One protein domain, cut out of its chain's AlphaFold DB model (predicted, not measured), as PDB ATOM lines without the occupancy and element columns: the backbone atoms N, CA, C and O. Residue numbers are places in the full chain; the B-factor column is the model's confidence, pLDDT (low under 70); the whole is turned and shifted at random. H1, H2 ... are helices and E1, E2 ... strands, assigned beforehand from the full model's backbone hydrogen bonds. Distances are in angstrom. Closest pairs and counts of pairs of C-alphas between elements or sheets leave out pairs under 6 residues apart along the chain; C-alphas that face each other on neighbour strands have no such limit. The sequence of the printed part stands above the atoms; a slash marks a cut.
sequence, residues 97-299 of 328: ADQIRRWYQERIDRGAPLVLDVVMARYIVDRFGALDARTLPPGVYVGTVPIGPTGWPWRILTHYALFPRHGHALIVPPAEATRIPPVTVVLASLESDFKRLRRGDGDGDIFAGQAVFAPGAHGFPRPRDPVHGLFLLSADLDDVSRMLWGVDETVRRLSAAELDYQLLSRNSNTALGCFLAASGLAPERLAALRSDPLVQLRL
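AT A GLANCE: This is residues 97 to 299 of the 328 residues of an uncharacterized protein of Alphaproteobacteria bacterium (UniProt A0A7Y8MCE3). A strongly twisted sheet of six strands has four helices, H4 to H7, over one face, with the long H4 slanting across E2 to E5. H1 and H2 lie by the E1 edge, and the small H3 lies off one end of E2, far from the middle. The printed part has 203 residues, with seven named helices and six named strands in the order H1 E1 H2 E2 H3 E3 E4 E5 E6 H4 H5 H6 H7. The sheet order is E1 E6 E2 E3 E4 E5, antiparallel throughout; the class is mixed, and the whole is compact, with a radius of gyration of the C-alphas of 16.4 A and spans of 45 by 44 by 34 A.

HOW THE PARTS SIT: H1, residues 97 to 109, only grazes the sheet with residues 104 to 108. H2, residues 118 to 128, is close to H1 but not clearly touching; their closest C-alphas, Ala 97 and Phe 128, are 7.6 A apart. E1, residues 114 to 116, H2 and E2, residues 139 to 146, form a split strand-helix-strand unit, two strands running the same way with E6, residues 228 to 234, between them; its crossover is right-handed. N 230 and O 114 are 2.9 A apart, N 231 and O 142 2.8 A. H3, residues 154 to 160, is only just on the sheet, with 5 pairs of C-alphas within 10 A, and only grazes it. E3, residues 165 to 172, E4, residues 184 to 189, and E5, residues 207 to 212, form a meander, each the antiparallel neighbour of the one before. N 141 and O 170, N 171 and O 184, and N 185 and O 211 are each 2.8 A apart. H4, residues 237 to 256, has a height over the sheet of 8.9 A. H5, residues 268 to 278, touches residues 243 to 250 of H4; the closest C-alphas, Thr 250 and Ala 278, are 6.6 A apart. H6, residues 283 to 291, lies over E6 and forms a helical hairpin with H5; they only just touch, with 3 pairs of C-alphas within 8 A, the closest Ala 277 and Pro 283 at 7.0 A. H7, residues 293 to 298, runs along E2, at 24 degrees on the local plane. H4 to H7 on one face make two layers, helices over a sheet. Every O i to N i+4 pair is within hydrogen-bond range in H1, H2, H3, H5, H6 and H7, and 15 of 16 in H4.

IN THESE COORDINATES: C-alpha 97 begins H1 at (32.041, -10.823, -28.912). H4 is 28.8 A long, E2 22.3 A and E3 21.2 A. H7 ends at C-alpha 298, (25.584, -39.231, -29.365).

THE WHOLE: The farthest C-alphas, Arg 110 and Asp 201, are 47.4 A apart. The printed part has no cut. The links E3 to E4, E4 to E5, E5 to E6 and H4 to H5 are long. Mean pLDDT of the printed part is 78.5; 42 residues are under 70, among them 188 to 208 and 257 to 267.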
ATOM      1  N   ALA A  97      31.310  -9.565 -29.049       96.25
ATOM      2  CA  ALA A  97      32.041 -10.823 -28.912       96.25
ATOM      3  C   ALA A  97      32.249 -11.239 -27.439       96.25
ATOM      4  O   ALA A  97      31.956 -12.375 -27.072       96.25
ATOM      5  N   ASP A  98      32.613 -10.296 -26.562       96.62
ATOM      6  CA  ASP A  98      32.824 -10.548 -25.130       96.62
ATOM      7  C   ASP A  98      31.548 -10.963 -24.380       96.62
ATOM      8  O   ASP A  98      31.622 -11.655 -23.363       96.62
ATOM      9  N   GLN A  99      30.374 -10.542 -24.854       97.81
ATOM     10  CA  GLN A  99      29.091 -10.946 -24.276       97.81
ATOM     11  C   GLN A  99      28.747 -12.380 -24.681       97.81
ATOM     12  O   GLN A  99      28.317 -13.163 -23.840       97.81
ATOM     13  N   ILE A 100      29.008 -12.747 -25.938       97.25
ATOM     14  CA  ILE A 100      28.841 -14.123 -26.427       97.25
ATOM     15  C   ILE A 100      29.790 -15.066 -25.684       97.25
ATOM     16  O   ILE A 100      29.367 -16.114 -25.199       97.25
ATOM     17  N   ARG A 101      31.054 -14.662 -25.515       96.50
ATOM     18  CA  ARG A 101      32.040 -15.445 -24.765       96.50
ATOM     19  C   ARG A 101      31.628 -15.654 -23.317       96.50
ATOM     20  O   ARG A 101      31.714 -16.775 -22.828       96.50
ATOM     21  N   ARG A 102      31.161 -14.598 -22.641       96.75
ATOM     22  CA  ARG A 102      30.636 -14.702 -21.270       96.75
ATOM     23  C   ARG A 102      29.444 -15.644 -21.187       96.75
ATOM     24  O   ARG A 102      29.416 -16.485 -20.302       96.75
ATOM     25  N   TRP A 103      28.526 -15.581 -22.148       95.19
ATOM     26  CA  TRP A 103      27.398 -16.508 -22.203       95.19
ATOM     27  C   TRP A 103      27.844 -17.973 -22.331       95.19
ATOM     28  O   TRP A 103      27.313 -18.841 -21.638       95.19
ATOM     29  N   TYR A 104      28.846 -18.266 -23.167       95.19
ATOM     30  CA  TYR A 104      29.425 -19.611 -23.239       95.19
ATOM     31  C   TYR A 104      30.133 -20.014 -21.940       95.19
ATOM     32  O   TYR A 104      29.948 -21.144 -21.488       95.19
ATOM     33  N   GLN A 105      30.889 -19.101 -21.324       95.00
ATOM     34  CA  GLN A 105      31.565 -19.347 -20.050       95.00
ATOM     35  C   GLN A 105      30.564 -19.695 -18.941       95.00
ATOM     36  O   GLN A 105      30.706 -20.723 -18.293       95.00
ATOM     37  N   GLU A 106      29.483 -18.929 -18.799       93.12
ATOM     38  CA  GLU A 106      28.443 -19.197 -17.799       93.12
ATOM     39  C   GLU A 106      27.777 -20.566 -17.982       93.12
ATOM     40  O   GLU A 106      27.324 -21.176 -17.012       93.12
ATOM     41  N   ARG A 107      27.683 -21.066 -19.222       89.75
ATOM     42  CA  ARG A 107      27.183 -22.423 -19.481       89.75
ATOM     43  C   ARG A 107      28.201 -23.487 -19.088       89.75
ATOM     44  O   ARG A 107      27.794 -24.480 -18.492       89.75
ATOM     45  N   ILE A 108      29.482 -23.267 -19.391       89.62
ATOM     46  CA  ILE A 108      30.585 -24.141 -18.961       89.62
ATOM     47  C   ILE A 108      30.596 -24.253 -17.435       89.62
ATOM     48  O   ILE A 108      30.557 -25.361 -16.910       89.62
ATOM     49  N   ASP A 109      30.538 -23.121 -16.731       88.50
ATOM     50  CA  ASP A 109      30.593 -23.059 -15.265       88.50
ATOM     51  C   ASP A 109      29.422 -23.802 -14.597       88.50
ATOM     52  O   ASP A 109      29.528 -24.276 -13.470       88.50
ATOM     53  N   ARG A 110      28.293 -23.929 -15.304       84.19
ATOM     54  CA  ARG A 110      27.094 -24.651 -14.847       84.19
ATOM     55  C   ARG A 110      27.042 -26.110 -15.305       84.19
ATOM     56  O   ARG A 110      26.028 -26.762 -15.069       84.19
ATOM     57  N   GLY A 111      28.059 -26.603 -16.016       75.44
ATOM     58  CA  GLY A 111      28.033 -27.929 -16.643       75.44
ATOM     59  C   GLY A 111      26.894 -28.096 -17.657       75.44
ATOM     60  O   GLY A 111      26.411 -29.203 -17.884       75.44
ATOM     61  N   ALA A 112      26.402 -26.995 -18.233       73.00
ATOM     62  CA  ALA A 112      25.276 -27.021 -19.152       73.00
ATOM     63  C   ALA A 112      25.737 -27.413 -20.568       73.00
ATOM     64  O   ALA A 112      26.806 -26.978 -21.002       73.00
ATOM     65  N   PRO A 113      24.910 -28.134 -21.353       69.88
ATOM     66  CA  PRO A 113      25.241 -28.462 -22.736       69.88
ATOM     67  C   PRO A 113      25.567 -27.206 -23.541       69.88
ATOM     68  O   PRO A 113      24.809 -26.226 -23.505       69.88
ATOM     69  N   LEU A 114      26.672 -27.223 -24.283       85.56
ATOM     70  CA  LEU A 114      27.019 -26.127 -25.176       85.56
ATOM     71  C   LEU A 114      26.405 -26.392 -26.545       85.56
ATOM     72  O   LEU A 114      26.324 -27.523 -27.023       85.56
ATOM     73  N   VAL A 115      25.940 -25.322 -27.175       85.19
ATOM     74  CA  VAL A 115      25.313 -25.385 -28.488       85.19
ATOM     75  C   VAL A 115      25.977 -24.363 -29.385       85.19
ATOM     76  O   VAL A 115      26.121 -23.200 -29.005       85.19
ATOM     77  N   LEU A 116      26.335 -24.798 -30.585       89.38
ATOM     78  CA  LEU A 116      26.722 -23.921 -31.676       89.38
ATOM     79  C   LEU A 116      25.788 -24.200 -32.850       89.38
ATOM     80  O   LEU A 116      25.976 -25.144 -33.610       89.38
ATOM     81  N   ASP A 117      24.719 -23.419 -32.960       89.00
ATOM     82  CA  ASP A 117      23.813 -23.512 -34.102       89.00
ATOM     83  C   ASP A 117      24.247 -22.585 -35.244       89.00
ATOM     84  O   ASP A 117      25.151 -21.759 -35.104       89.00
ATOM     85  N   VAL A 118      23.593 -22.740 -36.396       89.44
ATOM     86  CA  VAL A 118      23.867 -21.937 -37.592       89.44
ATOM     87  C   VAL A 118      23.625 -20.448 -37.377       89.44
ATOM     88  O   VAL A 118      24.369 -19.651 -37.937       89.44
ATOM     89  N   VAL A 119      22.652 -20.059 -36.546       91.75
ATOM     90  CA  VAL A 119      22.355 -18.647 -36.272       91.75
ATOM     91  C   VAL A 119      23.533 -18.022 -35.530       91.75
ATOM     92  O   VAL A 119      24.070 -17.010 -35.968       91.75
ATOM     93  N   MET A 120      23.986 -18.661 -34.448       93.25
ATOM     94  CA  MET A 120      25.141 -18.219 -33.665       93.25
ATOM     95  C   MET A 120      26.429 -18.224 -34.497       93.25
ATOM     96  O   MET A 120      27.164 -17.239 -34.500       93.25
ATOM     97  N   ALA A 121      26.701 -19.308 -35.231       92.88
ATOM     98  CA  ALA A 121      27.914 -19.434 -36.035       92.88
ATOM     99  C   ALA A 121      27.974 -18.383 -37.156       92.88
ATOM    100  O   ALA A 121      29.008 -17.743 -37.334       92.88
ATOM    101  N   ARG A 122      26.864 -18.169 -37.881       92.31
ATOM    102  CA  ARG A 122      26.773 -17.137 -38.926       92.31
ATOM    103  C   ARG A 122      26.917 -15.747 -38.348       92.31
ATOM    104  O   ARG A 122      27.769 -15.005 -38.805       92.31
ATOM    105  N   TYR A 123      26.183 -15.444 -37.284       94.31
ATOM    106  CA  TYR A 123      26.304 -14.166 -36.600       94.31
ATOM    107  C   TYR A 123      27.750 -13.851 -36.200       94.31
ATOM    108  O   TYR A 123      28.218 -12.739 -36.428       94.31
ATOM    109  N   ILE A 124      28.474 -14.821 -35.631       95.31
ATOM    110  CA  ILE A 124      29.872 -14.633 -35.235       95.31
ATOM    111  C   ILE A 124      30.764 -14.385 -36.454       95.31
ATOM    112  O   ILE A 124      31.528 -13.421 -36.456       95.31
ATOM    113  N   VAL A 125      30.681 -15.234 -37.482       93.56
ATOM    114  CA  VAL A 125      31.527 -15.104 -38.678       93.56
ATOM    115  C   VAL A 125      31.230 -13.811 -39.426       93.56
ATOM    116  O   VAL A 125      32.157 -13.080 -39.758       93.56
ATOM    117  N   ASP A 126      29.960 -13.484 -39.634       93.19
ATOM    118  CA  ASP A 126      29.562 -12.332 -40.438       93.19
ATOM    119  C   ASP A 126      29.932 -11.009 -39.746       93.19
ATOM    120  O   ASP A 126      30.264 -10.035 -40.420       93.19
ATOM    121  N   ARG A 127      29.943 -10.965 -38.403       95.06
ATOM    122  CA  ARG A 127      30.328  -9.753 -37.658       95.06
ATOM    123  C   ARG A 127      31.780  -9.664 -37.224       95.06
ATOM    124  O   ARG A 127      32.298  -8.557 -37.096       95.06
ATOM    125  N   PHE A 128      32.409 -10.788 -36.909       94.06
ATOM    126  CA  PHE A 128      33.743 -10.816 -36.304       94.06
ATOM    127  C   PHE A 128      34.784 -11.509 -37.192       94.06
ATOM    128  O   PHE A 128      35.968 -11.519 -36.849       94.06
ATOM    129  N   GLY A 129      34.367 -12.049 -38.339       92.81
ATOM    130  CA  GLY A 129      35.204 -12.675 -39.364       92.81
ATOM    131  C   GLY A 129      35.465 -14.164 -39.138       92.81
ATOM    132  O   GLY A 129      35.556 -14.922 -40.099       92.81
ATOM    133  N   ALA A 130      35.570 -14.605 -37.885       92.50
ATOM    134  CA  ALA A 130      35.856 -15.993 -37.536       92.50
ATOM    135  C   ALA A 130      35.330 -16.343 -36.141       92.50
ATOM    136  O   ALA A 130      35.123 -15.462 -35.304       92.50
ATOM    137  N   LEU A 131      35.165 -17.643 -35.884       93.00
ATOM    138  CA  LEU A 131      35.105 -18.144 -34.516       93.00
ATOM    139  C   LEU A 131      36.524 -18.162 -33.947       93.00
ATOM    140  O   LEU A 131      37.434 -18.727 -34.557       93.00
ATOM    141  N   ASP A 132      36.688 -17.568 -32.771       95.00
ATOM    142  CA  ASP A 132      37.942 -17.530 -32.022       95.00
ATOM    143  C   ASP A 132      37.703 -17.218 -30.529       95.00
ATOM    144  O   ASP A 132      36.558 -17.127 -30.062       95.00
ATOM    145  N   ALA A 133      38.798 -17.022 -29.788       94.94
ATOM    146  CA  ALA A 133      38.822 -16.722 -28.356       94.94
ATOM    147  C   ALA A 133      38.091 -15.432 -27.930       94.94
ATOM    148  O   ALA A 133      37.910 -15.184 -26.729       94.94
ATOM    149  N   ARG A 134      37.683 -14.570 -28.874       95.31
ATOM    150  CA  ARG A 134      36.841 -13.400 -28.580       95.31
ATOM    151  C   ARG A 134      35.407 -13.809 -28.297       95.31
ATOM    152  O   ARG A 134      34.761 -13.131 -27.507       95.31
ATOM    153  N   THR A 135      34.921 -14.875 -28.936       95.38
ATOM    154  CA  THR A 135      33.514 -15.314 -28.886       95.38
ATOM    155  C   THR A 135      33.305 -16.643 -28.180       95.38
ATOM    156  O   THR A 135      32.241 -16.853 -27.609       95.38
ATOM    157  N   LEU A 136      34.293 -17.536 -28.204       94.81
ATOM    158  CA  LEU A 136      34.239 -18.839 -27.550       94.81
ATOM    159  C   LEU A 136      35.401 -18.922 -26.549       94.81
ATOM    160  O   LEU A 136      36.491 -18.460 -26.883       94.81
ATOM    161  N   PRO A 137      35.209 -19.428 -25.319       95.44
ATOM    162  CA  PRO A 137      36.315 -19.577 -24.379       95.44
ATOM    163  C   PRO A 137      37.419 -20.494 -24.939       95.44
ATOM    164  O   PRO A 137      37.114 -21.400 -25.715       95.44
ATOM    165  N   PRO A 138      38.697 -20.270 -24.582       95.50
ATOM    166  CA  PRO A 138      39.769 -21.195 -24.926       95.50
ATOM    167  C   PRO A 138      39.496 -22.587 -24.358       95.50
ATOM    168  O   PRO A 138      39.002 -22.723 -23.238       95.50
ATOM    169  N   GLY A 139      39.820 -23.619 -25.128       94.62
ATOM    170  CA  GLY A 139      39.543 -24.987 -24.721       94.62
ATOM    171  C   GLY A 139      39.562 -25.983 -25.866       94.62
ATOM    172  O   GLY A 139      39.574 -25.630 -27.046       94.62
ATOM    173  N   VAL A 140      39.540 -27.254 -25.494       93.06
ATOM    174  CA  VAL A 140      39.348 -28.383 -26.399       93.06
ATOM    175  C   VAL A 140      37.906 -28.838 -26.256       93.06
ATOM    176  O   VAL A 140      37.465 -29.196 -25.164       93.06
ATOM    177  N   TYR A 141      37.169 -28.834 -27.355       91.75
ATOM    178  CA  TYR A 141      35.763 -29.205 -27.411       91.75
ATOM    179  C   TYR A 141      35.573 -30.393 -28.342       91.75
ATOM    180  O   TYR A 141      36.275 -30.520 -29.340       91.75
ATOM    181  N   VAL A 142      34.574 -31.220 -28.071       88.75
ATOM    182  CA  VAL A 142      34.063 -32.222 -29.004       88.75
ATOM    183  C   VAL A 142      32.711 -31.759 -29.511       88.75
ATOM    184  O   VAL A 142      31.777 -31.552 -28.737       88.75
ATOM    185  N   GLY A 143      32.616 -31.573 -30.820       86.94
ATOM    186  CA  GLY A 143      31.384 -31.252 -31.509       86.94
ATOM    187  C   GLY A 143      30.719 -32.483 -32.101       86.94
ATOM    188  O   GLY A 143      31.368 -33.469 -32.446       86.94
ATOM    189  N   THR A 144      29.394 -32.425 -32.226       82.12
ATOM    190  CA  THR A 144      28.593 -33.532 -32.760       82.12
ATOM    191  C   THR A 144      27.715 -33.071 -33.914       82.12
ATOM    192  O   THR A 144      26.830 -32.223 -33.744       82.12
ATOM    193  N   VAL A 145      27.934 -33.667 -35.085       77.94
ATOM    194  CA  VAL A 145      27.182 -33.399 -36.314       77.94
ATOM    195  C   VAL A 145      26.140 -34.496 -36.512       77.94
ATOM    196  O   VAL A 145      26.495 -35.673 -36.553       77.94
ATOM    197  N   PRO A 146      24.850 -34.162 -36.622       71.56
ATOM    198  CA  PRO A 146      23.810 -35.146 -36.896       71.56
ATOM    199  C   PRO A 146      24.048 -35.890 -38.219       71.56
ATOM    200  O   PRO A 146      24.293 -35.254 -39.241       71.56
ATOM    201  N   ILE A 147      23.924 -37.219 -38.204       68.94
ATOM    202  CA  ILE A 147      23.953 -38.053 -39.412       68.94
ATOM    203  C   ILE A 147      22.515 -38.285 -39.863       68.94
ATOM    204  O   ILE A 147      21.694 -38.784 -39.093       68.94
ATOM    205  N   GLY A 148      22.203 -37.935 -41.109       67.88
ATOM    206  CA  GLY A 148      20.895 -38.206 -41.695       67.88
ATOM    207  C   GLY A 148      20.407 -37.118 -42.652       67.88
ATOM    208  O   GLY A 148      21.117 -36.151 -42.932       67.88
ATOM    209  N   PRO A 149      19.183 -37.266 -43.179       68.25
ATOM    210  CA  PRO A 149      18.595 -36.300 -44.099       68.25
ATOM    211  C   PRO A 149      18.442 -34.911 -43.451       68.25
ATOM    212  O   PRO A 149      17.899 -34.763 -42.357       68.25
ATOM    213  N   THR A 150      18.896 -33.876 -44.160       72.38
ATOM    214  CA  THR A 150      18.933 -32.472 -43.694       72.38
ATOM    215  C   THR A 150      17.846 -31.590 -44.339       72.38
ATOM    216  O   THR A 150      17.601 -30.448 -43.940       72.38
ATOM    217  N   GLY A 151      17.117 -32.119 -45.325       71.56
ATOM    218  CA  GLY A 151      15.958 -31.451 -45.922       71.56
ATOM    219  C   GLY A 151      14.774 -31.367 -44.957       71.56
ATOM    220  O   GLY A 151      14.599 -32.219 -44.087       71.56
ATOM    221  N   TRP A 152      13.939 -30.342 -45.102       70.44
ATOM    222  CA  TRP A 152      12.640 -30.306 -44.427       70.44
ATOM    223  C   TRP A 152      11.688 -31.355 -45.042       70.44
ATOM    224  O   TRP A 152      11.711 -31.514 -46.262       70.44
ATOM    225  N   PRO A 153      10.844 -32.067 -44.266       69.56
ATOM    226  CA  PRO A 153      10.719 -32.062 -42.801       69.56
ATOM    227  C   PRO A 153      11.684 -33.028 -42.092       69.56
ATOM    228  O   PRO A 153      11.743 -33.054 -40.864       69.56
ATOM    229  N   TRP A 154      12.454 -33.817 -42.845       74.31
ATOM    230  CA  TRP A 154      13.315 -34.878 -42.322       74.31
ATOM    231  C   TRP A 154      14.367 -34.410 -41.316       74.31
ATOM    232  O   TRP A 154      14.701 -35.162 -40.410       74.31
ATOM    233  N   ARG A 155      14.810 -33.150 -41.376       76.81
ATOM    234  CA  ARG A 155      15.695 -32.568 -40.354       76.81
ATOM    235  C   ARG A 155      15.116 -32.601 -38.938       76.81
ATOM    236  O   ARG A 155      15.885 -32.682 -37.989       76.81
ATOM    237  N   ILE A 156      13.786 -32.551 -38.783       72.44
ATOM    238  CA  ILE A 156      13.123 -32.694 -37.475       72.44
ATOM    239  C   ILE A 156      13.383 -34.102 -36.944       72.44
ATOM    240  O   ILE A 156      13.776 -34.268 -35.793       72.44
ATOM    241  N   LEU A 157      13.221 -35.101 -37.813       70.50
ATOM    242  CA  LEU A 157      13.517 -36.490 -37.497       70.50
ATOM    243  C   LEU A 157      15.005 -36.651 -37.181       70.50
ATOM    244  O   LEU A 157      15.331 -37.196 -36.146       70.50
ATOM    245  N   THR A 158      15.918 -36.082 -37.964       73.38
ATOM    246  CA  THR A 158      17.367 -36.137 -37.684       73.38
ATOM    247  C   THR A 158      17.759 -35.414 -36.381       73.38
ATOM    248  O   THR A 158      18.734 -35.778 -35.728       73.38
ATOM    249  N   HIS A 159      17.008 -34.390 -35.966       72.19
ATOM    250  CA  HIS A 159      17.242 -33.677 -34.709       72.19
ATOM    251  C   HIS A 159      16.749 -34.461 -33.479       72.19
ATOM    252  O   HIS A 159      17.491 -34.607 -32.502       72.19
ATOM    253  N   TYR A 160      15.506 -34.959 -33.545       66.06
ATOM    254  CA  TYR A 160      14.777 -35.612 -32.448       66.06
ATOM    255  C   TYR A 160      14.730 -37.141 -32.542       66.06
ATOM    256  O   TYR A 160      14.103 -37.788 -31.710       66.06
ATOM    257  N   ALA A 161      15.379 -37.751 -33.523       58.84
ATOM    258  CA  ALA A 161      15.762 -39.150 -33.494       58.84
ATOM    259  C   ALA A 161      17.239 -39.190 -33.147       58.84
ATOM    260  O   ALA A 161      18.071 -38.614 -33.842       58.84
ATOM    261  N   LEU A 162      17.545 -39.783 -31.992       59.47
ATOM    262  CA  LEU A 162      18.897 -40.003 -31.487       59.47
ATOM    263  C   LEU A 162      19.640 -40.946 -32.435       59.47
ATOM    264  O   LEU A 162      19.800 -42.126 -32.150       59.47
ATOM    265  N   PHE A 163      20.058 -40.429 -33.583       62.38
ATOM    266  CA  PHE A 163      20.989 -41.124 -34.442       62.38
ATOM    267  C   PHE A 163      22.416 -40.835 -33.974       62.38
ATOM    268  O   PHE A 163      22.682 -39.732 -33.463       62.38
ATOM    269  N   PRO A 164      23.329 -41.812 -34.138       65.06
ATOM    270  CA  PRO A 164      24.756 -41.563 -34.029       65.06
ATOM    271  C   PRO A 164      25.109 -40.282 -34.782       65.06
ATOM    272  O   PRO A 164      24.615 -40.019 -35.879       65.06
ATOM    273  N   ARG A 165      25.936 -39.461 -34.155       77.94
ATOM    274  CA  ARG A 165      26.486 -38.244 -34.733       77.94
ATOM    275  C   ARG A 165      27.917 -38.511 -35.177       77.94
ATOM    276  O   ARG A 165      28.593 -39.375 -34.614       77.94
ATOM    277  N   HIS A 166      28.380 -37.753 -36.163       79.06
ATOM    278  CA  HIS A 166      29.800 -37.663 -36.465       79.06
ATOM    279  C   HIS A 166      30.454 -36.682 -35.500       79.06
ATOM    280  O   HIS A 166      30.040 -35.524 -35.383       79.06
ATOM    281  N   GLY A 167      31.450 -37.175 -34.775       82.75
ATOM    282  CA  GLY A 167      32.289 -36.356 -33.926       82.75
ATOM    283  C   GLY A 167      33.266 -35.522 -34.747       82.75
ATOM    284  O   GLY A 167      33.787 -35.960 -35.769       82.75
ATOM    285  N   HIS A 168      33.563 -34.337 -34.242       87.00
ATOM    286  CA  HIS A 168      34.759 -33.570 -34.572       87.00
ATOM    287  C   HIS A 168      35.286 -32.948 -33.284       87.00
ATOM    288  O   HIS A 168      34.557 -32.887 -32.292       87.00
ATOM    289  N   ALA A 169      36.523 -32.467 -33.276       90.06
ATOM    290  CA  ALA A 169      37.014 -31.656 -32.170       90.06
ATOM    291  C   ALA A 169      37.269 -30.221 -32.619       90.06
ATOM    292  O   ALA A 169      37.679 -29.985 -33.751       90.06
ATOM    293  N   LEU A 170      37.004 -29.266 -31.735       93.31
ATOM    294  CA  LEU A 170      37.344 -27.862 -31.911       93.31
ATOM    295  C   LEU A 170      38.395 -27.503 -30.873       93.31
ATOM    296  O   LEU A 170      38.178 -27.698 -29.681       93.31
ATOM    297  N   ILE A 171      39.516 -26.963 -31.320       94.19
ATOM    298  CA  ILE A 171      40.556 -26.440 -30.447       94.19
ATOM    299  C   ILE A 171      40.489 -24.927 -30.562       94.19
ATOM    300  O   ILE A 171      40.732 -24.358 -31.628       94.19
ATOM    301  N   VAL A 172      40.091 -24.288 -29.467       95.38
ATOM    302  CA  VAL A 172      40.009 -22.837 -29.344       95.38
ATOM    303  C   VAL A 172      41.295 -22.372 -28.668       95.38
ATOM    304  O   VAL A 172      41.435 -22.540 -27.453       95.38
ATOM    305  N   PRO A 173      42.254 -21.830 -29.429       93.06
ATOM    306  CA  PRO A 173      43.493 -21.316 -28.860       93.06
ATOM    307  C   PRO A 173      43.215 -20.093 -27.968       93.06
ATOM    308  O   PRO A 173      42.242 -19.377 -28.217       93.06
ATOM    309  N   PRO A 174      44.037 -19.813 -26.942       91.94
ATOM    310  CA  PRO A 174      43.925 -18.570 -26.185       91.94
ATOM    311  C   PRO A 174      44.185 -17.346 -27.076       91.94
ATOM    312  O   PRO A 174      44.896 -17.414 -28.076       91.94
ATOM    313  N   ALA A 175      43.607 -16.203 -26.702       86.25
ATOM    314  CA  ALA A 175      43.968 -14.934 -27.326       86.25
ATOM    315  C   ALA A 175      45.370 -14.523 -26.856       86.25
ATOM    316  O   ALA A 175      45.608 -14.414 -25.653       86.25
ATOM    317  N   GLU A 176      46.277 -14.266 -27.793       84.00
ATOM    318  CA  GLU A 176      47.610 -13.739 -27.507       84.00
ATOM    319  C   GLU A 176      47.618 -12.212 -27.653       84.00
ATOM    320  O   GLU A 176      46.751 -11.624 -28.306       84.00
ATOM    321  N   ALA A 177      48.620 -11.548 -27.071       71.50
ATOM    322  CA  ALA A 177      48.712 -10.084 -27.063       71.50
ATOM    323  C   ALA A 177      48.706  -9.457 -28.472       71.50
ATOM    324  O   ALA A 177      48.231  -8.338 -28.650       71.50
ATOM    325  N   THR A 178      49.222 -10.174 -29.473       74.88
ATOM    326  CA  THR A 178      49.412  -9.669 -30.843       74.88
ATOM    327  C   THR A 178      48.604 -10.421 -31.894       74.88
ATOM    328  O   THR A 178      48.586 -10.010 -33.055       74.88
ATOM    329  N   ARG A 179      47.946 -11.529 -31.534       86.25
ATOM    330  CA  ARG A 179      47.212 -12.366 -32.484       86.25
ATOM    331  C   ARG A 179      46.068 -13.100 -31.802       86.25
ATOM    332  O   ARG A 179      46.194 -13.614 -30.699       86.25
ATOM    333  N   ILE A 180      44.959 -13.206 -32.523       85.38
ATOM    334  CA  ILE A 180      43.828 -14.041 -32.134       85.38
ATOM    335  C   ILE A 180      43.706 -15.130 -33.199       85.38
ATOM    336  O   ILE A 180      43.165 -14.875 -34.277       85.38
ATOM    337  N   PRO A 181      44.315 -16.303 -32.971       88.12
ATOM    338  CA  PRO A 181      44.218 -17.401 -33.916       88.12
ATOM    339  C   PRO A 181      42.772 -17.924 -34.002       88.12
ATOM    340  O   PRO A 181      42.056 -17.928 -32.995       88.12
ATOM    341  N   PRO A 182      42.315 -18.336 -35.197       89.56
ATOM    342  CA  PRO A 182      40.976 -18.883 -35.359       89.56
ATOM    343  C   PRO A 182      40.877 -20.271 -34.718       89.56
ATOM    344  O   PRO A 182      41.886 -20.936 -34.485       89.56
ATOM    345  N   VAL A 183      39.648 -20.728 -34.478       90.75
ATOM    346  CA  VAL A 183      39.396 -22.101 -34.024       90.75
ATOM    347  C   VAL A 183      39.908 -23.108 -35.057       90.75
ATOM    348  O   VAL A 183      39.602 -22.999 -36.248       90.75
ATOM    349  N   THR A 184      40.634 -24.119 -34.586       87.75
ATOM    350  CA  THR A 184      41.047 -25.272 -35.389       87.75
ATOM    351  C   THR A 184      40.015 -26.377 -35.230       87.75
ATOM    352  O   THR A 184      39.688 -26.764 -34.110       87.75
ATOM    353  N   VAL A 185      39.505 -26.911 -36.338       86.62
ATOM    354  CA  VAL A 185      38.709 -28.139 -36.330       86.62
ATOM    355  C   VAL A 185      39.587 -29.329 -36.669       86.62
ATOM    356  O   VAL A 185      40.378 -29.276 -37.609       86.62
ATOM    357  N   VAL A 186      39.419 -30.399 -35.904       82.94
ATOM    358  CA  VAL A 186      40.109 -31.677 -36.044       82.94
ATOM    359  C   VAL A 186      39.097 -32.760 -36.370       82.94
ATOM    360  O   VAL A 186      38.013 -32.825 -35.781       82.94
ATOM    361  N   LEU A 187      39.455 -33.595 -37.340       75.00
ATOM    362  CA  LEU A 187      38.545 -34.524 -37.991       75.00
ATOM    363  C   LEU A 187      39.194 -35.884 -38.193       75.00
ATOM    364  O   LEU A 187      40.408 -35.992 -38.348       75.00
ATOM    365  N   ALA A 188      38.339 -36.899 -38.232       65.12
ATOM    366  CA  ALA A 188      38.686 -38.304 -38.369       65.12
ATOM    367  C   ALA A 188      37.484 -39.038 -38.990       65.12
ATOM    368  O   ALA A 188      36.582 -39.441 -38.257       65.12
ATOM    369  N   SER A 189      37.367 -39.131 -40.325       59.38
ATOM    370  CA  SER A 189      36.109 -39.626 -40.920       59.38
ATOM    371  C   SER A 189      36.195 -40.223 -42.323       59.38
ATOM    372  O   SER A 189      36.936 -39.712 -43.158       59.38
ATOM    373  N   LEU A 190      35.361 -41.261 -42.542       47.47
ATOM    374  CA  LEU A 190      35.106 -42.040 -43.765       47.47
ATOM    375  C   LEU A 190      34.625 -41.161 -44.942       47.47
ATOM    376  O   LEU A 190      33.602 -40.493 -44.841       47.47
ATOM    377  N   GLU A 191      35.381 -41.213 -46.040       44.28
ATOM    378  CA  GLU A 191      35.197 -40.774 -47.441       44.28
ATOM    379  C   GLU A 191      34.010 -39.872 -47.876       44.28
ATOM    380  O   GLU A 191      34.220 -38.925 -48.639       44.28
ATOM    381  N   SER A 192      32.763 -40.104 -47.451       40.75
ATOM    382  CA  SER A 192      31.582 -39.563 -48.157       40.75
ATOM    383  C   SER A 192      31.426 -38.035 -48.117       40.75
ATOM    384  O   SER A 192      30.724 -37.477 -48.961       40.75
ATOM    385  N   ASP A 193      32.114 -37.342 -47.204       47.66
ATOM    386  CA  ASP A 193      31.944 -35.898 -46.983       47.66
ATOM    387  C   ASP A 193      33.155 -35.030 -47.402       47.66
ATOM    388  O   ASP A 193      33.097 -33.802 -47.284       47.66
ATOM    389  N   PHE A 194      34.245 -35.614 -47.930       51.16
ATOM    390  CA  PHE A 194      35.557 -34.935 -48.042       51.16
ATOM    391  C   PHE A 194      36.091 -34.662 -49.453       51.16
ATOM    392  O   PHE A 194      37.293 -34.469 -49.635       51.16
ATOM    393  N   LYS A 195      35.217 -34.476 -50.450       45.19
ATOM    394  CA  LYS A 195      35.642 -34.113 -51.821       45.19
ATOM    395  C   LYS A 195      36.545 -32.866 -51.913       45.19
ATOM    396  O   LYS A 195      37.256 -32.716 -52.896       45.19
ATOM    397  N   ARG A 196      36.531 -31.971 -50.911       44.66
ATOM    398  CA  ARG A 196      37.331 -30.725 -50.889       44.66
ATOM    399  C   ARG A 196      38.690 -30.816 -50.187       44.66
ATOM    400  O   ARG A 196      39.485 -29.903 -50.364       44.66
ATOM    401  N   LEU A 197      38.960 -31.867 -49.408       47.16
ATOM    402  CA  LEU A 197      40.267 -32.070 -48.755       47.16
ATOM    403  C   LEU A 197      41.166 -33.060 -49.522       47.16
ATOM    404  O   LEU A 197      42.285 -33.320 -49.086       47.16
ATOM    405  N   ARG A 198      40.709 -33.576 -50.678       49.72
ATOM    406  CA  ARG A 198      41.497 -34.445 -51.569       49.72
ATOM    407  C   ARG A 198      42.773 -33.730 -52.023       49.72
ATOM    408  O   ARG A 198      42.714 -32.655 -52.617       49.72
ATOM    409  N   ARG A 199      43.920 -34.371 -51.790       46.34
ATOM    410  CA  ARG A 199      45.193 -34.102 -52.487       46.34
ATOM    411  C   ARG A 199      45.541 -35.184 -53.523       46.34
ATOM    412  O   ARG A 199      46.645 -35.167 -54.051       46.34
ATOM    413  N   GLY A 200      44.616 -36.091 -53.839       46.53
ATOM    414  CA  GLY A 200      44.840 -37.189 -54.780       46.53
ATOM    415  C   GLY A 200      43.548 -37.711 -55.401       46.53
ATOM    416  O   GLY A 200      42.456 -37.381 -54.935       46.53
ATOM    417  N   ASP A 201      43.686 -38.493 -56.473       42.44
ATOM    418  CA  ASP A 201      42.578 -38.972 -57.307       42.44
ATOM    419  C   ASP A 201      41.966 -40.324 -56.878       42.44
ATOM    420  O   ASP A 201      41.099 -40.852 -57.574       42.44
ATOM    421  N   GLY A 202      42.359 -40.863 -55.721       42.31
ATOM    422  CA  GLY A 202      41.819 -42.111 -55.177       42.31
ATOM    423  C   GLY A 202      40.354 -41.989 -54.744       42.31
ATOM    424  O   GLY A 202      39.991 -41.099 -53.970       42.31
ATOM    425  N   ASP A 203      39.504 -42.875 -55.261       40.06
ATOM    426  CA  ASP A 203      38.228 -43.234 -54.633       40.06
ATOM    427  C   ASP A 203      38.541 -44.276 -53.543       40.06
ATOM    428  O   ASP A 203      39.144 -45.307 -53.838       40.06
ATOM    429  N   GLY A 204      38.166 -44.008 -52.294       43.12
ATOM    430  CA  GLY A 204      38.358 -44.901 -51.143       43.12
ATOM    431  C   GLY A 204      38.979 -44.248 -49.904       43.12
ATOM    432  O   GLY A 204      38.843 -44.773 -48.793       43.12
ATOM    433  N   ASP A 205      39.657 -43.113 -50.068       44.62
ATOM    434  CA  ASP A 205      40.591 -42.632 -49.052       44.62
ATOM    435  C   ASP A 205      39.875 -41.901 -47.912       44.62
ATOM    436  O   ASP A 205      38.995 -41.050 -48.085       44.62
ATOM    437  N   ILE A 206      40.280 -42.234 -46.695       50.19
ATOM    438  CA  ILE A 206      39.746 -41.663 -45.470       50.19
ATOM    439  C   ILE A 206      40.828 -40.790 -44.841       50.19
ATOM    440  O   ILE A 206      41.978 -41.207 -44.730       50.19
ATOM    441  N   PHE A 207      40.456 -39.597 -44.378       58.72
ATOM    442  CA  PHE A 207      41.417 -38.591 -43.938       58.72
ATOM    443  C   PHE A 207      41.189 -38.198 -42.475       58.72
ATOM    444  O   PHE A 207      40.065 -37.902 -42.057       58.72
ATOM    445  N   ALA A 208      42.278 -38.145 -41.709       65.31
ATOM    446  CA  ALA A 208      42.343 -37.324 -40.511       65.31
ATOM    447  C   ALA A 208      43.158 -36.072 -40.806       65.31
ATOM    448  O   ALA A 208      44.175 -36.113 -41.499       65.31
ATOM    449  N   GLY A 209      42.681 -34.947 -40.303       73.94
ATOM    450  CA  GLY A 209      43.239 -33.664 -40.672       73.94
ATOM    451  C   GLY A 209      42.750 -32.549 -39.779       73.94
ATOM    452  O   GLY A 209      41.862 -32.727 -38.939       73.94
ATOM    453  N   GLN A 210      43.335 -31.385 -40.017       83.19
ATOM    454  CA  GLN A 210      42.947 -30.148 -39.373       83.19
ATOM    455  C   GLN A 210      42.656 -29.064 -40.402       83.19
ATOM    456  O   GLN A 210      43.247 -29.029 -41.483       83.19
ATOM    457  N   ALA A 211      41.738 -28.171 -40.057       84.62
ATOM    458  CA  ALA A 211      41.428 -26.991 -40.846       84.62
ATOM    459  C   ALA A 211      41.010 -25.838 -39.932       84.62
ATOM    460  O   ALA A 211      40.661 -26.037 -38.769       84.62
ATOM    461  N   VAL A 212      40.986 -24.626 -40.479       88.25
ATOM    462  CA  VAL A 212      40.323 -23.500 -39.817       88.25
ATOM    463  C   VAL A 212      38.816 -23.761 -39.784       88.25
ATOM    464  O   VAL A 212      38.216 -24.126 -40.797       88.25
ATOM    465  N   PHE A 213      38.189 -23.559 -38.628       88.75
ATOM    466  CA  PHE A 213      36.757 -23.753 -38.448       88.75
ATOM    467  C   PHE A 213      35.960 -22.549 -38.973       88.75
ATOM    468  O   PHE A 213      35.620 -21.615 -38.245       88.75
ATOM    469  N   ALA A 214      35.683 -22.577 -40.274       87.44
ATOM    470  CA  ALA A 214      35.010 -21.525 -41.034       87.44
ATOM    471  C   ALA A 214      33.899 -22.110 -41.934       87.44
ATOM    472  O   ALA A 214      33.825 -23.335 -42.090       87.44
ATOM    473  N   PRO A 215      33.033 -21.283 -42.561       86.06
ATOM    474  CA  PRO A 215      32.014 -21.777 -43.482       86.06
ATOM    475  C   PRO A 215      32.602 -22.695 -44.561       86.06
ATOM    476  O   PRO A 215      33.484 -22.308 -45.320       86.06
ATOM    477  N   GLY A 216      32.092 -23.926 -44.635       79.31
ATOM    478  CA  GLY A 216      32.579 -24.960 -45.555       79.31
ATOM    479  C   GLY A 216      33.520 -25.988 -44.920       79.31
ATOM    480  O   GLY A 216      33.698 -27.052 -45.517       79.31
ATOM    481  N   ALA A 217      34.047 -25.720 -43.720       79.75
ATOM    482  CA  ALA A 217      34.721 -26.721 -42.898       79.75
ATOM    483  C   ALA A 217      33.723 -27.778 -42.393       79.75
ATOM    484  O   ALA A 217      32.524 -27.519 -42.260       79.75
ATOM    485  N   HIS A 218      34.211 -28.986 -42.107       76.81
ATOM    486  CA  HIS A 218      33.362 -30.039 -41.551       76.81
ATOM    487  C   HIS A 218      32.877 -29.664 -40.147       76.81
ATOM    488  O   HIS A 218      33.612 -29.066 -39.365       76.81
ATOM    489  N   GLY A 219      31.628 -30.015 -39.839       79.19
ATOM    490  CA  GLY A 219      30.981 -29.677 -38.573       79.19
ATOM    491  C   GLY A 219      30.655 -28.198 -38.394       79.19
ATOM    492  O   GLY A 219      30.041 -27.842 -37.389       79.19
ATOM    493  N   PHE A 220      31.011 -27.340 -39.359       85.62
ATOM    494  CA  PHE A 220      30.561 -25.958 -39.354       85.62
ATOM    495  C   PHE A 220      29.051 -25.926 -39.633       85.62
ATOM    496  O   PHE A 220      28.634 -26.421 -40.686       85.62
ATOM    497  N   PRO A 221      28.222 -25.338 -38.750       87.12
ATOM    498  CA  PRO A 221      26.775 -25.413 -38.899       87.12
ATOM    499  C   PRO A 221      26.249 -24.799 -40.202       87.12
ATOM    500  O   PRO A 221      26.553 -23.650 -40.537       87.12
ATOM    501  N   ARG A 222      25.402 -25.543 -40.926       85.56
ATOM    502  CA  ARG A 222      24.717 -25.072 -42.145       85.56
ATOM    503  C   ARG A 222      23.214 -24.867 -41.901       85.56
ATOM    504  O   ARG A 222      22.654 -25.526 -41.030       85.56
ATOM    505  N   PRO A 223      22.517 -24.044 -42.713       81.25
ATOM    506  CA  PRO A 223      21.068 -23.794 -42.569       81.25
ATOM    507  C   PRO A 223      20.164 -25.034 -42.685       81.25
ATOM    508  O   PRO A 223      18.987 -25.024 -42.336       81.25
ATOM    509  N   ARG A 224      20.697 -26.139 -43.207       76.31
ATOM    510  CA  ARG A 224      19.979 -27.418 -43.302       76.31
ATOM    511  C   ARG A 224      20.294 -28.360 -42.151       76.31
ATOM    512  O   ARG A 224      19.580 -29.339 -41.949       76.31
ATOM    513  N   ASP A 225      21.361 -28.086 -41.414       75.75
ATOM    514  CA  ASP A 225      21.831 -28.994 -40.392       75.75
ATOM    515  C   ASP A 225      20.981 -28.846 -39.125       75.75
ATOM    516  O   ASP A 225      20.562 -27.738 -38.759       75.75
ATOM    517  N   PRO A 226      20.730 -29.951 -38.410       70.06
ATOM    518  CA  PRO A 226      20.201 -29.859 -37.064       70.06
ATOM    519  C   PRO A 226      21.238 -29.245 -36.112       70.06
ATOM    520  O   PRO A 226      22.422 -29.123 -36.417       70.06
ATOM    521  N   VAL A 227      20.783 -28.859 -34.920       71.06
ATOM    522  CA  VAL A 227      21.619 -28.194 -33.909       71.06
ATOM    523  C   VAL A 227      22.851 -29.035 -33.531       71.06
ATOM    524  O   VAL A 227      22.722 -30.222 -33.196       71.06
ATOM    525  N   HIS A 228      24.028 -28.399 -33.527       77.19
ATOM    526  CA  HIS A 228      25.289 -29.022 -33.127       77.19
ATOM    527  C   HIS A 228      25.478 -28.875 -31.619       77.19
ATOM    528  O   HIS A 228      25.340 -27.781 -31.064       77.19
ATOM    529  N   GLY A 229      25.782 -29.991 -30.961       80.06
ATOM    530  CA  GLY A 229      26.204 -29.988 -29.564       80.06
ATOM    531  C   GLY A 229      27.717 -29.850 -29.491       80.06
ATOM    532  O   GLY A 229      28.407 -30.467 -30.303       80.06
ATOM    533  N   LEU A 230      28.199 -29.070 -28.529       86.81
ATOM    534  CA  LEU A 230      29.603 -28.970 -28.153       86.81
ATOM    535  C   LEU A 230      29.762 -29.457 -26.706       86.81
ATOM    536  O   LEU A 230      28.961 -29.123 -25.833       86.81
ATOM    537  N   PHE A 231      30.811 -30.227 -26.456       86.19
ATOM    538  CA  PHE A 231      31.174 -30.750 -25.144       86.19
ATOM    539  C   PHE A 231      32.586 -30.282 -24.824       86.19
ATOM    540  O   PHE A 231      33.497 -30.538 -25.605       86.19
ATOM    541  N   LEU A 232      32.776 -29.568 -23.717       88.69
ATOM    542  CA  LEU A 232      34.111 -29.153 -23.293       88.69
ATOM    543  C   LEU A 232      34.864 -30.370 -22.739       88.69
ATOM    544  O   LEU A 232      34.409 -30.989 -21.782       88.69
ATOM    545  N   LEU A 233      36.016 -30.688 -23.328       87.75
ATOM    546  CA  LEU A 233      36.938 -31.706 -22.819       87.75
ATOM    547  C   LEU A 233      37.894 -31.131 -21.787       87.75
ATOM    548  O   LEU A 233      38.128 -31.738 -20.747       87.75
ATOM    549  N   SER A 234      38.470 -29.974 -22.097       90.06
ATOM    550  CA  SER A 234      39.401 -29.292 -21.212       90.06
ATOM    551  C   SER A 234      39.423 -27.801 -21.505       90.06
ATOM    552  O   SER A 234      39.441 -27.398 -22.666       90.06
ATOM    553  N   ALA A 235      39.426 -26.998 -20.444       90.94
ATOM    554  CA  ALA A 235      39.731 -25.566 -20.488       90.94
ATOM    555  C   ALA A 235      41.162 -25.270 -19.997       90.94
ATOM    556  O   ALA A 235      41.541 -24.107 -19.879       90.94
ATOM    557  N   ASP A 236      41.944 -26.308 -19.684       92.25
ATOM    558  CA  ASP A 236      43.339 -26.167 -19.283       92.25
ATOM    559  C   ASP A 236      44.173 -25.693 -20.482       92.25
ATOM    560  O   ASP A 236      44.177 -26.322 -21.543       92.25
ATOM    561  N   LEU A 237      44.865 -24.565 -20.327       91.81
ATOM    562  CA  LEU A 237      45.660 -23.969 -21.401       91.81
ATOM    563  C   LEU A 237      46.875 -24.828 -21.771       91.81
ATOM    564  O   LEU A 237      47.317 -24.776 -22.922       91.81
ATOM    565  N   ASP A 238      47.361 -25.663 -20.851       91.44
ATOM    566  CA  ASP A 238      48.432 -26.616 -21.131       91.44
ATOM    567  C   ASP A 238      47.911 -27.791 -21.971       91.44
ATOM    568  O   ASP A 238      48.605 -28.261 -22.873       91.44
ATOM    569  N   ASP A 239      46.672 -28.245 -21.730       90.69
ATOM    570  CA  ASP A 239      45.994 -29.219 -22.601       90.69
ATOM    571  C   ASP A 239      45.756 -28.617 -23.998       90.69
ATOM    572  O   ASP A 239      46.027 -29.271 -25.006       90.69
ATOM    573  N   VAL A 240      45.284 -27.365 -24.085       92.56
ATOM    574  CA  VAL A 240      45.040 -26.671 -25.366       92.56
ATOM    575  C   VAL A 240      46.331 -26.538 -26.173       92.56
ATOM    576  O   VAL A 240      46.348 -26.863 -27.361       92.56
ATOM    577  N   SER A 241      47.417 -26.096 -25.537       90.75
ATOM    578  CA  SER A 241      48.711 -25.902 -26.198       90.75
ATOM    579  C   SER A 241      49.302 -27.226 -26.684       90.75
ATOM    580  O   SER A 241      49.735 -27.320 -27.836       90.75
ATOM    581  N   ARG A 242      49.244 -28.276 -25.848       90.75
ATOM    582  CA  ARG A 242      49.647 -29.635 -26.242       90.75
ATOM    583  C   ARG A 242      48.848 -30.137 -27.434       90.75
ATOM    584  O   ARG A 242      49.445 -30.644 -28.376       90.75
ATOM    585  N   MET A 243      47.530 -29.943 -27.426       91.56
ATOM    586  CA  MET A 243      46.664 -30.356 -28.527       91.56
ATOM    587  C   MET A 243      46.976 -29.613 -29.828       91.56
ATOM    588  O   MET A 243      47.066 -30.249 -30.871       91.56
ATOM    589  N   LEU A 244      47.182 -28.292 -29.799       90.12
ATOM    590  CA  LEU A 244      47.525 -27.528 -31.008       90.12
ATOM    591  C   LEU A 244      48.802 -28.049 -31.678       90.12
ATOM    592  O   LEU A 244      48.838 -28.190 -32.898       90.12
ATOM    593  N   TRP A 245      49.828 -28.359 -30.884       88.25
ATOM    594  CA  TRP A 245      51.082 -28.905 -31.398       88.25
ATOM    595  C   TRP A 245      50.944 -30.371 -31.826       88.25
ATOM    596  O   TRP A 245      51.348 -30.752 -32.926       88.25
ATOM    597  N   GLY A 246      50.330 -31.200 -30.981       88.56
ATOM    598  CA  GLY A 246      50.226 -32.637 -31.208       88.56
ATOM    599  C   GLY A 246      49.321 -33.008 -32.381       88.56
ATOM    600  O   GLY A 246      49.574 -34.020 -33.032       88.56
ATOM    601  N   VAL A 247      48.316 -32.190 -32.709       87.88
ATOM    602  CA  VAL A 247      47.488 -32.388 -33.909       87.88
ATOM    603  C   VAL A 247      48.322 -32.245 -35.177       87.88
ATOM    604  O   VAL A 247      48.233 -33.111 -36.044       87.88
ATOM    605  N   ASP A 248      49.131 -31.188 -35.297       84.56
ATOM    606  CA  ASP A 248      49.952 -30.956 -36.491       84.56
ATOM    607  C   ASP A 248      50.949 -32.101 -36.706       84.56
ATOM    608  O   ASP A 248      51.021 -32.695 -37.786       84.56
ATOM    609  N   GLU A 249      51.623 -32.500 -35.628       85.25
ATOM    610  CA  GLU A 249      52.553 -33.624 -35.643       85.25
ATOM    611  C   GLU A 249      51.854 -34.950 -35.977       85.25
ATOM    612  O   GLU A 249      52.358 -35.740 -36.780       85.25
ATOM    613  N   THR A 250      50.659 -35.192 -35.430       82.31
ATOM    614  CA  THR A 250      49.873 -36.392 -35.745       82.31
ATOM    615  C   THR A 250      49.484 -36.411 -37.222       82.31
ATOM    616  O   THR A 250      49.739 -37.408 -37.893       82.31
ATOM    617  N   VAL A 251      48.948 -35.316 -37.776       79.31
ATOM    618  CA  VAL A 251      48.613 -35.223 -39.211       79.31
ATOM    619  C   VAL A 251      49.842 -35.483 -40.085       79.31
ATOM    620  O   VAL A 251      49.754 -36.224 -41.070       79.31
ATOM    621  N   ARG A 252      51.000 -34.921 -39.720       78.81
ATOM    622  CA  ARG A 252      52.262 -35.121 -40.441       78.81
ATOM    623  C   ARG A 252      52.693 -36.587 -40.433       78.81
ATOM    624  O   ARG A 252      53.051 -37.118 -41.484       78.81
ATOM    625  N   ARG A 253      52.619 -37.257 -39.279       76.88
ATOM    626  CA  ARG A 253      52.955 -38.685 -39.139       76.88
ATOM    627  C   ARG A 253      52.000 -39.585 -39.915       76.88
ATOM    628  O   ARG A 253      52.459 -40.518 -40.562       76.88
ATOM    629  N   LEU A 254      50.701 -39.288 -39.892       74.06
ATOM    630  CA  LEU A 254      49.699 -40.014 -40.675       74.06
ATOM    631  C   LEU A 254      49.954 -39.900 -42.173       74.06
ATOM    632  O   LEU A 254      49.935 -40.905 -42.877       74.06
ATOM    633  N   SER A 255      50.248 -38.683 -42.633       71.75
ATOM    634  CA  SER A 255      50.560 -38.416 -44.036       71.75
ATOM    635  C   SER A 255      51.834 -39.144 -44.473       71.75
ATOM    636  O   SER A 255      51.865 -39.732 -45.545       71.75
ATOM    637  N   ALA A 256      52.878 -39.142 -43.634       72.31
ATOM    638  CA  ALA A 256      54.147 -39.810 -43.926       72.31
ATOM    639  C   ALA A 256      54.056 -41.344 -43.903       72.31
ATOM    640  O   ALA A 256      54.847 -42.014 -44.559       72.31
ATOM    641  N   ALA A 257      53.126 -41.897 -43.127       68.31
ATOM    642  CA  ALA A 257      52.910 -43.335 -43.034       68.31
ATOM    643  C   ALA A 257      51.991 -43.883 -44.142       68.31
ATOM    644  O   ALA A 257      51.767 -45.092 -44.166       68.31
ATOM    645  N   GLU A 258      51.463 -43.016 -45.022       64.06
ATOM    646  CA  GLU A 258      50.543 -43.371 -46.118       64.06
ATOM    647  C   GLU A 258      49.395 -44.281 -45.646       64.06
ATOM    648  O   GLU A 258      48.999 -45.234 -46.314       64.06
ATOM    649  N   LEU A 259      48.891 -44.037 -44.432       56.72
ATOM    650  CA  LEU A 259      47.887 -44.907 -43.834       56.72
ATOM    651  C   LEU A 259      46.495 -44.574 -44.350       56.72
ATOM    652  O   LEU A 259      45.908 -43.562 -43.962       56.72
ATOM    653  N   ASP A 260      45.925 -45.506 -45.110       53.22
ATOM    654  CA  ASP A 260      44.497 -45.522 -45.390       53.22
ATOM    655  C   ASP A 260      43.715 -45.787 -44.106       53.22
ATOM    656  O   ASP A 260      43.780 -46.854 -43.483       53.22
ATOM    657  N   TYR A 261      42.905 -44.813 -43.713       49.94
ATOM    658  CA  TYR A 261      42.122 -44.883 -42.485       49.94
ATOM    659  C   TYR A 261      41.068 -45.999 -42.462       49.94
ATOM    660  O   TYR A 261      40.513 -46.273 -41.395       49.94
ATOM    661  N   GLN A 262      40.805 -46.678 -43.590       47.09
ATOM    662  CA  GLN A 262      39.946 -47.874 -43.623       47.09
ATOM    663  C   GLN A 262      40.508 -48.986 -42.722       47.09
ATOM    664  O   GLN A 262      39.765 -49.843 -42.246       47.09
ATOM    665  N   LEU A 263      41.811 -48.937 -42.428       47.00
ATOM    666  CA  LEU A 263      42.518 -49.867 -41.551       47.00
ATOM    667  C   LEU A 263      42.535 -49.428 -40.075       47.00
ATOM    668  O   LEU A 263      42.992 -50.188 -39.218       47.00
ATOM    669  N   LEU A 264      42.058 -48.215 -39.766       50.12
ATOM    670  CA  LEU A 264      42.318 -47.545 -38.490       50.12
ATOM    671  C   LEU A 264      41.192 -47.707 -37.469       50.12
ATOM    672  O   LEU A 264      41.473 -47.834 -36.283       50.12
ATOM    673  N   SER A 265      39.927 -47.814 -37.886       53.16
ATOM    674  CA  SER A 265      38.857 -48.252 -36.982       53.16
ATOM    675  C   SER A 265      37.579 -48.652 -37.724       53.16
ATOM    676  O   SER A 265      37.406 -48.367 -38.904       53.16
ATOM    677  N   ARG A 266      36.633 -49.269 -37.003       56.53
ATOM    678  CA  ARG A 266      35.317 -49.636 -37.550       56.53
ATOM    679  C   ARG A 266      34.330 -48.460 -37.663       56.53
ATOM    680  O   ARG A 266      33.275 -48.648 -38.262       56.53
ATOM    681  N   ASN A 267      34.605 -47.293 -37.065       69.69
ATOM    682  CA  ASN A 267      33.749 -46.100 -37.168       69.69
ATOM    683  C   ASN A 267      34.521 -44.791 -36.893       69.69
ATOM    684  O   ASN A 267      35.472 -44.761 -36.119       69.69
ATOM    685  N   SER A 268      34.077 -43.674 -37.472       72.88
ATOM    686  CA  SER A 268      34.756 -42.369 -37.363       72.88
ATOM    687  C   SER A 268      34.903 -41.829 -35.934       72.88
ATOM    688  O   SER A 268      35.895 -41.174 -35.629       72.88
ATOM    689  N   ASN A 269      33.977 -42.140 -35.025       80.19
ATOM    690  CA  ASN A 269      34.033 -41.653 -33.640       80.19
ATOM    691  C   ASN A 269      35.150 -42.323 -32.827       80.19
ATOM    692  O   ASN A 269      35.848 -41.651 -32.070       80.19
ATOM    693  N   THR A 270      35.357 -43.628 -33.012       77.19
ATOM    694  CA  THR A 270      36.500 -44.362 -32.452       77.19
ATOM    695  C   THR A 270      37.810 -43.753 -32.929       77.19
ATOM    696  O   THR A 270      38.732 -43.512 -32.146       77.19
ATOM    697  N   ALA A 271      37.876 -43.468 -34.224       76.25
ATOM    698  CA  ALA A 271      39.065 -42.926 -34.837       76.25
ATOM    699  C   ALA A 271      39.382 -41.505 -34.344       76.25
ATOM    700  O   ALA A 271      40.537 -41.208 -34.049       76.25
ATOM    701  N   LEU A 272      38.352 -40.669 -34.152       81.69
ATOM    702  CA  LEU A 272      38.484 -39.363 -33.510       81.69
ATOM    703  C   LEU A 272      39.051 -39.496 -32.095       81.69
ATOM    704  O   LEU A 272      40.021 -38.822 -31.771       81.69
ATOM    705  N   GLY A 273      38.487 -40.380 -31.265       81.81
ATOM    706  CA  GLY A 273      38.975 -40.596 -29.900       81.81
ATOM    707  C   GLY A 273      40.457 -40.983 -29.859       81.81
ATOM    708  O   GLY A 273      41.214 -40.472 -29.037       81.81
ATOM    709  N   CYS A 274      40.889 -41.834 -30.788       78.88
ATOM    710  CA  CYS A 274      42.288 -42.227 -30.913       78.88
ATOM    711  C   CYS A 274      43.181 -41.100 -31.447       78.88
ATOM    712  O   CYS A 274      44.267 -40.879 -30.924       78.88
ATOM    713  N   PHE A 275      42.716 -40.350 -32.447       81.75
ATOM    714  CA  PHE A 275      43.438 -39.195 -32.976       81.75
ATOM    715  C   PHE A 275      43.681 -38.144 -31.885       81.75
ATOM    716  O   PHE A 275      44.783 -37.615 -31.774       81.75
ATOM    717  N   LEU A 276      42.677 -37.879 -31.041       85.62
ATOM    718  CA  LEU A 276      42.805 -36.967 -29.904       85.62
ATOM    719  C   LEU A 276      43.843 -37.463 -28.890       85.62
ATOM    720  O   LEU A 276      44.669 -36.674 -28.442       85.62
ATOM    721  N   ALA A 277      43.842 -38.761 -28.570       83.94
ATOM    722  CA  ALA A 277      44.852 -39.356 -27.694       83.94
ATOM    723  C   ALA A 277      46.269 -39.230 -28.281       83.94
ATOM    724  O   ALA A 277      47.182 -38.778 -27.596       83.94
ATOM    725  N   ALA A 278      46.444 -39.566 -29.564       81.62
ATOM    726  CA  ALA A 278      47.723 -39.446 -30.268       81.62
ATOM    727  C   ALA A 278      48.214 -37.991 -30.363       81.62
ATOM    728  O   ALA A 278      49.415 -37.739 -30.302       81.62
ATOM    729  N   SER A 279      47.278 -37.041 -30.435       84.88
ATOM    730  CA  SER A 279      47.550 -35.600 -30.420       84.88
ATOM    731  C   SER A 279      47.876 -35.050 -29.026       84.88
ATOM    732  O   SER A 279      48.088 -33.849 -28.883       84.88
ATOM    733  N   GLY A 280      47.922 -35.898 -27.992       85.94
ATOM    734  CA  GLY A 280      48.340 -35.512 -26.645       85.94
ATOM    735  C   GLY A 280      47.208 -35.111 -25.699       85.94
ATOM    736  O   GLY A 280      47.496 -34.546 -24.640       85.94
ATOM    737  N   LEU A 281      45.942 -35.406 -26.029       86.38
ATOM    738  CA  LEU A 281      44.841 -35.242 -25.079       86.38
ATOM    739  C   LEU A 281      45.081 -36.153 -23.872       86.38
ATOM    740  O   LEU A 281      45.261 -37.363 -24.030       86.38
ATOM    741  N   ALA A 282      45.046 -35.580 -22.668       84.31
ATOM    742  CA  ALA A 282      45.315 -36.336 -21.455       84.31
ATOM    743  C   ALA A 282      44.321 -37.516 -21.289       84.31
ATOM    744  O   ALA A 282      43.112 -37.334 -21.515       84.31
ATOM    745  N   PRO A 283      44.793 -38.723 -20.907       80.50
ATOM    746  CA  PRO A 283      43.955 -39.918 -20.804       80.50
ATOM    747  C   PRO A 283      42.722 -39.738 -19.917       80.50
ATOM    748  O   PRO A 283      41.665 -40.286 -20.220       80.50
ATOM    749  N   GLU A 284      42.825 -38.934 -18.861       83.69
ATOM    750  CA  GLU A 284      41.747 -38.645 -17.915       83.69
ATOM    751  C   GLU A 284      40.630 -37.830 -18.574       83.69
ATOM    752  O   GLU A 284      39.452 -38.068 -18.313       83.69
ATOM    753  N   ARG A 285      40.978 -36.896 -19.472       85.50
ATOM    754  CA  ARG A 285      40.001 -36.090 -20.228       85.50
ATOM    755  C   ARG A 285      39.236 -36.957 -21.209       85.50
ATOM    756  O   ARG A 285      38.014 -36.855 -21.317       85.50
ATOM    757  N   LEU A 286      39.955 -37.845 -21.891       78.50
ATOM    758  CA  LEU A 286      39.333 -38.812 -22.779       78.50
ATOM    759  C   LEU A 286      38.469 -39.795 -21.978       78.50
ATOM    760  O   LEU A 286      37.338 -40.045 -22.367       78.50
ATOM    761  N   ALA A 287      38.928 -40.291 -20.828       78.12
ATOM    762  CA  ALA A 287      38.133 -41.149 -19.949       78.12
ATOM    763  C   ALA A 287      36.857 -40.453 -19.443       78.12
ATOM    764  O   ALA A 287      35.789 -41.064 -19.463       78.12
ATOM    765  N   ALA A 288      36.933 -39.171 -19.074       78.44
ATOM    766  CA  ALA A 288      35.771 -38.380 -18.677       78.44
ATOM    767  C   ALA A 288      34.743 -38.283 -19.816       78.44
ATOM    768  O   ALA A 288      33.571 -38.598 -19.611       78.44
ATOM    769  N   LEU A 289      35.192 -37.965 -21.038       75.69
ATOM    770  CA  LEU A 289      34.347 -37.968 -22.237       75.69
ATOM    771  C   LEU A 289      33.679 -39.330 -22.462       75.69
ATOM    772  O   LEU A 289      32.496 -39.406 -22.781       75.69
ATOM    773  N   ARG A 290      34.442 -40.409 -22.279       72.56
ATOM    774  CA  ARG A 290      33.961 -41.786 -22.423       72.56
ATOM    775  C   ARG A 290      32.962 -42.180 -21.351       72.56
ATOM    776  O   ARG A 290      32.169 -43.071 -21.608       72.56
ATOM    777  N   SER A 291      33.001 -41.564 -20.176       72.38
ATOM    778  CA  SER A 291      32.086 -41.863 -19.071       72.38
ATOM    779  C   SER A 291      30.763 -41.096 -19.138       72.38
ATOM    780  O   SER A 291      29.826 -41.459 -18.430       72.38
ATOM    781  N   ASP A 292      30.660 -40.067 -19.988       75.62
ATOM    782  CA  ASP A 292      29.449 -39.258 -20.127       75.62
ATOM    783  C   ASP A 292      28.364 -40.025 -20.923       75.62
ATOM    784  O   ASP A 292      28.551 -40.315 -22.113       75.62
ATOM    785  N   PRO A 293      27.203 -40.349 -20.314       70.94
ATOM    786  CA  PRO A 293      26.148 -41.118 -20.977       70.94
ATOM    787  C   PRO A 293      25.559 -40.420 -22.211       70.94
ATOM    788  O   PRO A 293      25.162 -41.082 -23.172       70.94
ATOM    789  N   LEU A 294      25.494 -39.085 -22.204       72.38
ATOM    790  CA  LEU A 294      24.984 -38.308 -23.329       72.38
ATOM    791  C   LEU A 294      25.977 -38.344 -24.491       72.38
ATOM    792  O   LEU A 294      25.568 -38.455 -25.649       72.38
ATOM    793  N   VAL A 295      27.274 -38.298 -24.192       75.38
ATOM    794  CA  VAL A 295      28.327 -38.455 -25.197       75.38
ATOM    795  C   VAL A 295      28.313 -39.863 -25.773       75.38
ATOM    796  O   VAL A 295      28.298 -39.985 -26.993       75.38
ATOM    797  N   GLN A 296      28.253 -40.918 -24.956       74.69
ATOM    798  CA  GLN A 296      28.192 -42.299 -25.457       74.69
ATOM    799  C   GLN A 296      26.992 -42.526 -26.387       74.69
ATOM    800  O   GLN A 296      27.112 -43.181 -27.424       74.69
ATOM    801  N   LEU A 297      25.840 -41.942 -26.044       73.38
ATOM    802  CA  LEU A 297      24.629 -42.018 -26.856       73.38
ATOM    803  C   LEU A 297      24.768 -41.256 -28.184       73.38
ATOM    804  O   LEU A 297      24.257 -41.700 -29.212       73.38
ATOM    805  N   ARG A 298      25.436 -40.095 -28.179       76.38
ATOM    806  CA  ARG A 298      25.584 -39.231 -29.365       76.38
ATOM    807  C   ARG A 298      26.762 -39.630 -30.251       76.38
ATOM    808  O   ARG A 298      26.664 -39.475 -31.463       76.38
ATOM    809  N   LEU A 299      27.847 -40.131 -29.676       78.25
ATOM    810  CA  LEU A 299      29.100 -40.492 -30.337       78.25
ATOM    811  C   LEU A 299      29.468 -41.949 -30.029       78.25
ATOM    812  O   LEU A 299      30.512 -42.208 -29.424       78.25
TER     813      LEU A 299